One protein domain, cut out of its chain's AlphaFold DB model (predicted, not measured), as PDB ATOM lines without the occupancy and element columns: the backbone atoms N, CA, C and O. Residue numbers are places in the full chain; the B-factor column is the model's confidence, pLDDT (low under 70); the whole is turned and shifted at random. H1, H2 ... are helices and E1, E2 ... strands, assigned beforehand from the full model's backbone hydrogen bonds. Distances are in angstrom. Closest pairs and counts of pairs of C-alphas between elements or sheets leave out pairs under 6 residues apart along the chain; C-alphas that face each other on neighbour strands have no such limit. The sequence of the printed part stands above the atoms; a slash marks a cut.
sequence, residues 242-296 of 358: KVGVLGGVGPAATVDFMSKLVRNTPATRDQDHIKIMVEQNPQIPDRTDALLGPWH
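What this domain is: This is residues 242 to 296 of the 358 residues of a protein of Paraburkholderia bryophila (UniProt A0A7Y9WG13). Two parallel strands, E1 and E2, lie side by side, with the long helix H1 running back over one face of the pair; beyond them a tail, residues 289 to 296, sticks out and adds to the length. The printed part has 55 residues, in the order E1, H1, E2, H2, of mixed class. It is only just loose, close to extended, with a radius of gyration of the C-alphas of 15.0 A and spans of 52 by 15 by 15 A.

Where its parts are: E1, residues 242 to 247, begins at C-alpha 242 (-3.200, -56.888, -17.782) and measures 15.5 A. E2, residues 275 to 280, measures 16.1 A. H1, residues 251 to 264, measures 20.1 A. H2, residues 287 to 292, measures 8.6 A and ends at C-alpha 292 (16.974, -45.350, 7.160).

How they stand to each other: E1 and E2 are parallel neighbours at 16 degrees, with N 247 and O 279 2.7 A apart, within hydrogen-bond range. E1, H1 and E2 form a strand-helix-strand unit, two parallel strands joined through a helix, with a right-handed crossover. The closest C-alphas of E1 and H1, those of Gly 247 and Thr 254, are 5.4 A apart. H1 and H2 are apart. In both helices every O i to N i+4 pair is within hydrogen-bond range.

The domain as a whole: The C-alphas of Thr 268 and His 296, the two farthest apart, are 52.2 A apart. The printed part has no cut and no long link. Residues 287, 289 to 291 and 293 to 296 have pLDDT under 70.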
ATOM      1  N   LYS A 242      -2.770 -57.762 -18.883       81.06
ATOM      2  CA  LYS A 242      -3.200 -56.888 -17.782       81.06
ATOM      3  C   LYS A 242      -1.985 -56.496 -16.963       81.06
ATOM      4  O   LYS A 242      -1.172 -57.359 -16.633       81.06
ATOM      5  N   VAL A 243      -1.902 -55.223 -16.593       83.56
ATOM      6  CA  VAL A 243      -0.851 -54.711 -15.708       83.56
ATOM      7  C   VAL A 243      -1.427 -54.551 -14.304       83.56
ATOM      8  O   VAL A 243      -2.403 -53.832 -14.105       83.56
ATOM      9  N   GLY A 244      -0.842 -55.245 -13.329       87.69
ATOM     10  CA  GLY A 244      -1.129 -55.028 -11.912       87.69
ATOM     11  C   GLY A 244      -0.170 -53.991 -11.337       87.69
ATOM     12  O   GLY A 244       1.040 -54.135 -11.492       87.69
ATOM     13  N   VAL A 245      -0.698 -52.965 -10.675       89.44
ATOM     14  CA  VAL A 245       0.085 -51.925 -10.000       89.44
ATOM     15  C   VAL A 245      -0.190 -52.016  -8.508       89.44
ATOM     16  O   VAL A 245      -1.286 -51.692  -8.056       89.44
ATOM     17  N   LEU A 246       0.805 -52.466  -7.746       87.62
ATOM     18  CA  LEU A 246       0.788 -52.384  -6.289       87.62
ATOM     19  C   LEU A 246       1.383 -51.027  -5.887       87.62
ATOM     20  O   LEU A 246       2.599 -50.836  -5.911       87.62
ATOM     21  N   GLY A 247       0.507 -50.069  -5.617       87.56
ATOM     22  CA  GLY A 247       0.829 -48.712  -5.195       87.56
ATOM     23  C   GLY A 247       0.820 -48.533  -3.680       87.56
ATOM     24  O   GLY A 247       0.801 -49.490  -2.914       87.56
ATOM     25  N   GLY A 248       0.827 -47.275  -3.240       83.44
ATOM     26  CA  GLY A 248       0.726 -46.908  -1.822       83.44
ATOM     27  C   GLY A 248       2.047 -46.559  -1.134       83.44
ATOM     28  O   GLY A 248       2.053 -45.679  -0.283       83.44
ATOM     29  N   VAL A 249       3.183 -47.109  -1.584       83.31
ATOM     30  CA  VAL A 249       4.541 -46.728  -1.103       83.31
ATOM     31  C   VAL A 249       4.860 -45.251  -1.370       83.31
ATOM     32  O   VAL A 249       5.659 -44.615  -0.689       83.31
ATOM     33  N   GLY A 250       4.230 -44.706  -2.402       87.00
ATOM     34  CA  GLY A 250       4.211 -43.297  -2.740       87.00
ATOM     35  C   GLY A 250       2.932 -43.059  -3.529       87.00
ATOM     36  O   GLY A 250       2.925 -43.314  -4.737       87.00
ATOM     37  N   PRO A 251       1.832 -42.622  -2.890       89.06
ATOM     38  CA  PRO A 251       0.537 -42.515  -3.563       89.06
ATOM     39  C   PRO A 251       0.599 -41.630  -4.813       89.06
ATOM     40  O   PRO A 251       0.101 -42.014  -5.873       89.06
ATOM     41  N   ALA A 252       1.321 -40.507  -4.723       89.56
ATOM     42  CA  ALA A 252       1.571 -39.604  -5.846       89.56
ATOM     43  C   ALA A 252       2.392 -40.257  -6.972       89.56
ATOM     44  O   ALA A 252       2.105 -40.031  -8.143       89.56
ATOM     45  N   ALA A 253       3.370 -41.107  -6.637       88.88
ATOM     46  CA  ALA A 253       4.167 -41.825  -7.631       88.88
ATOM     47  C   ALA A 253       3.325 -42.848  -8.403       88.88
ATOM     48  O   ALA A 253       3.512 -43.037  -9.601       88.88
ATOM     49  N   THR A 254       2.359 -43.477  -7.735       91.62
ATOM     50  CA  THR A 254       1.445 -44.412  -8.397       91.62
ATOM     51  C   THR A 254       0.485 -43.674  -9.340       91.62
ATOM     52  O   THR A 254       0.261 -44.136 -10.456       91.62
ATOM     53  N   VAL A 255      -0.024 -42.496  -8.953       93.38
ATOM     54  CA  VAL A 255      -0.832 -41.639  -9.848       93.38
ATOM     55  C   VAL A 255      -0.009 -41.154 -11.047       93.38
ATOM     56  O   VAL A 255      -0.485 -41.201 -12.180       93.38
ATOM     57  N   ASP A 256       1.238 -40.738 -10.822       94.56
ATOM     58  CA  ASP A 256       2.166 -40.342 -11.886       94.56
ATOM     59  C   ASP A 256       2.453 -41.503 -12.853       94.56
ATOM     60  O   ASP A 256       2.370 -41.329 -14.069       94.56
ATOM     61  N   PHE A 257       2.689 -42.711 -12.332       93.12
ATOM     62  CA  PHE A 257       2.833 -43.920 -13.143       93.12
ATOM     63  C   PHE A 257       1.593 -44.187 -14.004       93.12
ATOM     64  O   PHE A 257       1.724 -44.402 -15.208       93.12
ATOM     65  N   MET A 258       0.389 -44.129 -13.420       94.00
ATOM     66  CA  MET A 258      -0.860 -44.309 -14.168       94.00
ATOM     67  C   MET A 258      -1.004 -43.263 -15.279       94.00
ATOM     68  O   MET A 258      -1.330 -43.612 -16.412       94.00
ATOM     69  N   SER A 259      -0.708 -41.993 -14.979       94.44
ATOM     70  CA  SER A 259      -0.746 -40.907 -15.964       94.44
ATOM     71  C   SER A 259       0.228 -41.154 -17.118       94.44
ATOM     72  O   SER A 259      -0.133 -40.991 -18.285       94.44
ATOM     73  N   LYS A 260       1.448 -41.606 -16.810       94.56
ATOM     74  CA  LYS A 260       2.451 -41.980 -17.814       94.56
ATOM     75  C   LYS A 260       1.996 -43.167 -18.653       94.56
ATOM     76  O   LYS A 260       2.166 -43.114 -19.867       94.56
ATOM     77  N   LEU A 261       1.401 -44.196 -18.049       93.06
ATOM     78  CA  LEU A 261       0.913 -45.362 -18.785       93.06
ATOM     79  C   LEU A 261      -0.159 -44.960 -19.804       93.06
ATOM     80  O   LEU A 261      -0.051 -45.321 -20.971       93.06
ATOM     81  N   VAL A 262      -1.147 -44.161 -19.388       93.06
ATOM     82  CA  VAL A 262      -2.208 -43.662 -20.278       93.06
ATOM     83  C   VAL A 262      -1.611 -42.838 -21.421       93.06
ATOM     84  O   VAL A 262      -1.871 -43.141 -22.580       93.06
ATOM     85  N   ARG A 263      -0.751 -41.855 -21.115       94.56
ATOM     86  CA  ARG A 263      -0.137 -40.964 -22.122       94.56
ATOM     87  C   ARG A 263       0.753 -41.678 -23.133       94.56
ATOM     88  O   ARG A 263       0.870 -41.214 -24.258       94.56
ATOM     89  N   ASN A 264       1.417 -42.755 -22.720       94.62
ATOM     90  CA  ASN A 264       2.365 -43.485 -23.564       94.62
ATOM     91  C   ASN A 264       1.767 -44.761 -24.170       94.62
ATOM     92  O   ASN A 264       2.487 -45.499 -24.835       94.62
ATOM     93  N   THR A 265       0.477 -45.040 -23.953       91.94
ATOM     94  CA  THR A 265      -0.208 -46.121 -24.667       91.94
ATOM     95  C   THR A 265      -0.699 -45.581 -26.008       91.94
ATOM     96  O   THR A 265      -1.529 -44.672 -26.003       91.94
ATOM     97  N   PRO A 266      -0.237 -46.117 -27.154       90.19
ATOM     98  CA  PRO A 266      -0.790 -45.756 -28.453       90.19
ATOM     99  C   PRO A 266      -2.240 -46.251 -28.532       90.19
ATOM    100  O   PRO A 266      -2.483 -47.444 -28.699       90.19
ATOM    101  N   ALA A 267      -3.197 -45.341 -28.356       91.31
ATOM    102  CA  ALA A 267      -4.625 -45.634 -28.310       91.31
ATOM    103  C   ALA A 267      -5.385 -44.654 -29.211       91.31
ATOM    104  O   ALA A 267      -5.124 -43.452 -29.185       91.31
ATOM    105  N   THR A 268      -6.321 -45.164 -30.013       91.75
ATOM    106  CA  THR A 268      -7.210 -44.341 -30.859       91.75
ATOM    107  C   THR A 268      -8.588 -44.143 -30.236       91.75
ATOM    108  O   THR A 268      -9.319 -43.225 -30.603       91.75
ATOM    109  N   ARG A 269      -8.927 -44.985 -29.259       88.56
ATOM    110  CA  ARG A 269     -10.132 -44.933 -28.427       88.56
ATOM    111  C   ARG A 269      -9.834 -45.505 -27.042       88.56
ATOM    112  O   ARG A 269      -8.854 -46.228 -26.865       88.56
ATOM    113  N   ASP A 270     -10.728 -45.271 -26.084       87.44
ATOM    114  CA  ASP A 270     -10.517 -45.668 -24.685       87.44
ATOM    115  C   ASP A 270     -10.239 -47.168 -24.500       87.44
ATOM    116  O   ASP A 270      -9.437 -47.564 -23.656       87.44
ATOM    117  N   GLN A 271     -10.872 -48.022 -25.311       86.19
ATOM    118  CA  GLN A 271     -10.721 -49.479 -25.228       86.19
ATOM    119  C   GLN A 271      -9.365 -49.989 -25.735       86.19
ATOM    120  O   GLN A 271      -9.060 -51.164 -25.524       86.19
ATOM    121  N   ASP A 272      -8.568 -49.137 -26.383       84.88
ATOM    122  CA  ASP A 272      -7.217 -49.479 -26.830       84.88
ATOM    123  C   ASP A 272      -6.184 -49.283 -25.702       84.88
ATOM    124  O   ASP A 272      -5.053 -49.759 -25.807       84.88
ATOM    125  N   HIS A 273      -6.554 -48.610 -24.602       89.62
ATOM    126  CA  HIS A 273      -5.670 -48.479 -23.448       89.62
ATOM    127  C   HIS A 273      -5.398 -49.829 -22.771       89.62
ATOM    128  O   HIS A 273      -6.248 -50.720 -22.695       89.62
ATOM    129  N   ILE A 274      -4.194 -49.964 -22.203       86.69
ATOM    130  CA  ILE A 274      -3.802 -51.151 -21.440       86.69
ATOM    131  C   ILE A 274      -4.727 -51.290 -20.230       86.69
ATOM    132  O   ILE A 274      -4.849 -50.377 -19.416       86.69
ATOM    133  N   LYS A 275      -5.335 -52.466 -20.061       85.62
ATOM    134  CA  LYS A 275      -6.129 -52.773 -18.869       85.62
ATOM    135  C   LYS A 275      -5.220 -52.851 -17.636       85.62
ATOM    136  O   LYS A 275      -4.361 -53.731 -17.544       85.62
ATOM    137  N   ILE A 276      -5.453 -51.961 -16.676       89.31
ATOM    138  CA  ILE A 276      -4.676 -51.834 -15.435       89.31
ATOM    139  C   ILE A 276      -5.561 -52.181 -14.233       89.31
ATOM    140  O   ILE A 276      -6.722 -51.778 -14.190       89.31
ATOM    141  N   MET A 277      -5.018 -52.891 -13.245       87.00
ATOM    142  CA  MET A 277      -5.624 -53.028 -11.917       87.00
ATOM    143  C   MET A 277      -4.679 -52.399 -10.902       87.00
ATOM    144  O   MET A 277      -3.514 -52.793 -10.832       87.00
ATOM    145  N   VAL A 278      -5.161 -51.412 -10.154       90.81
ATOM    146  CA  VAL A 278      -4.336 -50.628  -9.234       90.81
ATOM    147  C   VAL A 278      -4.835 -50.842  -7.813       90.81
ATOM    148  O   VAL A 278      -5.967 -50.489  -7.503       90.81
ATOM    149  N   GLU A 279      -3.977 -51.399  -6.966       89.75
ATOM    150  CA  GLU A 279      -4.175 -51.449  -5.518       89.75
ATOM    151  C   GLU A 279      -3.373 -50.305  -4.900       89.75
ATOM    152  O   GLU A 279      -2.151 -50.273  -5.023       89.75
ATOM    153  N   GLN A 280      -4.038 -49.340  -4.273       88.81
ATOM    154  CA  GLN A 280      -3.401 -48.162  -3.676       88.81
ATOM    155  C   GLN A 280      -3.567 -48.190  -2.167       88.81
ATOM    156  O   GLN A 280      -4.526 -47.647  -1.626       88.81
ATOM    157  N   ASN A 281      -2.605 -48.821  -1.500       86.69
ATOM    158  CA  ASN A 281      -2.646 -49.047  -0.065       86.69
ATOM    159  C   ASN A 281      -1.468 -48.340   0.629       86.69
ATOM    160  O   ASN A 281      -0.379 -48.907   0.720       86.69
ATOM    161  N   PRO A 282      -1.638 -47.087   1.092       85.06
ATOM    162  CA  PRO A 282      -0.605 -46.382   1.844       85.06
ATOM    163  C   PRO A 282      -0.428 -46.897   3.280       85.06
ATOM    164  O   PRO A 282       0.508 -46.469   3.943       85.06
ATOM    165  N   GLN A 283      -1.280 -47.809   3.770       87.19
ATOM    166  CA  GLN A 283      -1.161 -48.431   5.099       87.19
ATOM    167  C   GLN A 283      -0.105 -49.549   5.155       87.19
ATOM    168  O   GLN A 283      -0.046 -50.316   6.119       87.19
ATOM    169  N   ILE A 284       0.746 -49.658   4.136       78.38
ATOM    170  CA  ILE A 284       1.948 -50.485   4.213       78.38
ATOM    171  C   ILE A 284       2.961 -49.871   5.204       78.38
ATOM    172  O   ILE A 284       2.976 -48.652   5.377       78.38
ATOM    173  N   PRO A 285       3.826 -50.683   5.848       72.00
ATOM    174  CA  PRO A 285       4.874 -50.171   6.730       72.00
ATOM    175  C   PRO A 285       5.750 -49.117   6.049       72.00
ATOM    176  O   PRO A 285       6.031 -49.224   4.850       72.00
ATOM    177  N   ASP A 286       6.193 -48.121   6.819       74.31
ATOM    178  CA  ASP A 286       6.953 -46.997   6.283       74.31
ATOM    179  C   ASP A 286       8.256 -47.477   5.621       74.31
ATOM    180  O   ASP A 286       9.140 -48.087   6.233       74.31
ATOM    181  N   ARG A 287       8.362 -47.221   4.313       69.75
ATOM    182  CA  ARG A 287       9.538 -47.587   3.519       69.75
ATOM    183  C   ARG A 287      10.771 -46.782   3.929       69.75
ATOM    184  O   ARG A 287      11.880 -47.298   3.825       69.75
ATOM    185  N   THR A 288      10.599 -45.522   4.305       70.12
ATOM    186  CA  THR A 288      11.682 -44.629   4.727       70.12
ATOM    187  C   THR A 288      12.304 -45.148   6.013       70.12
ATOM    188  O   THR A 288      13.524 -45.265   6.078       70.12
ATOM    189  N   ASP A 289      11.487 -45.585   6.969       69.88
ATOM    190  CA  ASP A 289      11.953 -46.221   8.203       69.88
ATOM    191  C   ASP A 289      12.681 -47.543   7.920       69.88
ATOM    192  O   ASP A 289      13.712 -47.826   8.526       69.88
ATOM    193  N   ALA A 290      12.219 -48.326   6.940       65.19
ATOM    194  CA  ALA A 290      12.908 -49.545   6.508       65.19
ATOM    195  C   ALA A 290      14.246 -49.284   5.779       65.19
ATOM    196  O   ALA A 290      15.120 -50.149   5.774       65.19
ATOM    197  N   LEU A 291      14.411 -48.118   5.141       68.19
ATOM    198  CA  LEU A 291      15.638 -47.735   4.430       68.19
ATOM    199  C   LEU A 291      16.644 -46.996   5.323       68.19
ATOM    200  O   LEU A 291      17.847 -47.137   5.113       68.19
ATOM    201  N   LEU A 292      16.162 -46.200   6.282       75.25
ATOM    202  CA  LEU A 292      16.974 -45.350   7.160       75.25
ATOM    203  C   LEU A 292      17.185 -45.945   8.559       75.25
ATOM    204  O   LEU A 292      18.087 -45.512   9.275       75.25
ATOM    205  N   GLY A 293      16.372 -46.922   8.961       60.53
ATOM    206  CA  GLY A 293      16.514 -47.611  10.236       60.53
ATOM    207  C   GLY A 293      17.740 -48.536  10.273       60.53
ATOM    208  O   GLY A 293      18.174 -49.055   9.240       60.53
ATOM    209  N   PRO A 294      18.325 -48.786  11.460       51.22
ATOM    210  CA  PRO A 294      19.376 -49.782  11.600       51.22
ATOM    211  C   PRO A 294      18.806 -51.155  11.235       51.22
ATOM    212  O   PRO A 294      17.895 -51.647  11.896       51.22
ATOM    213  N   TRP A 295      19.358 -51.789  10.197       46.12
ATOM    214  CA  TRP A 295      19.081 -53.185   9.859       46.12
ATOM    215  C   TRP A 295      19.472 -54.080  11.044       46.12
ATOM    216  O   TRP A 295      20.604 -54.564  11.141       46.12
ATOM    217  N   HIS A 296      18.561 -54.295  11.991       45.38
ATOM    218  CA  HIS A 296      18.829 -55.174  13.112       45.38
ATOM    219  C   HIS A 296      18.868 -56.615  12.593       45.38
ATOM    220  O   HIS A 296      17.893 -57.156  12.072       45.38
TER     221      HIS A 296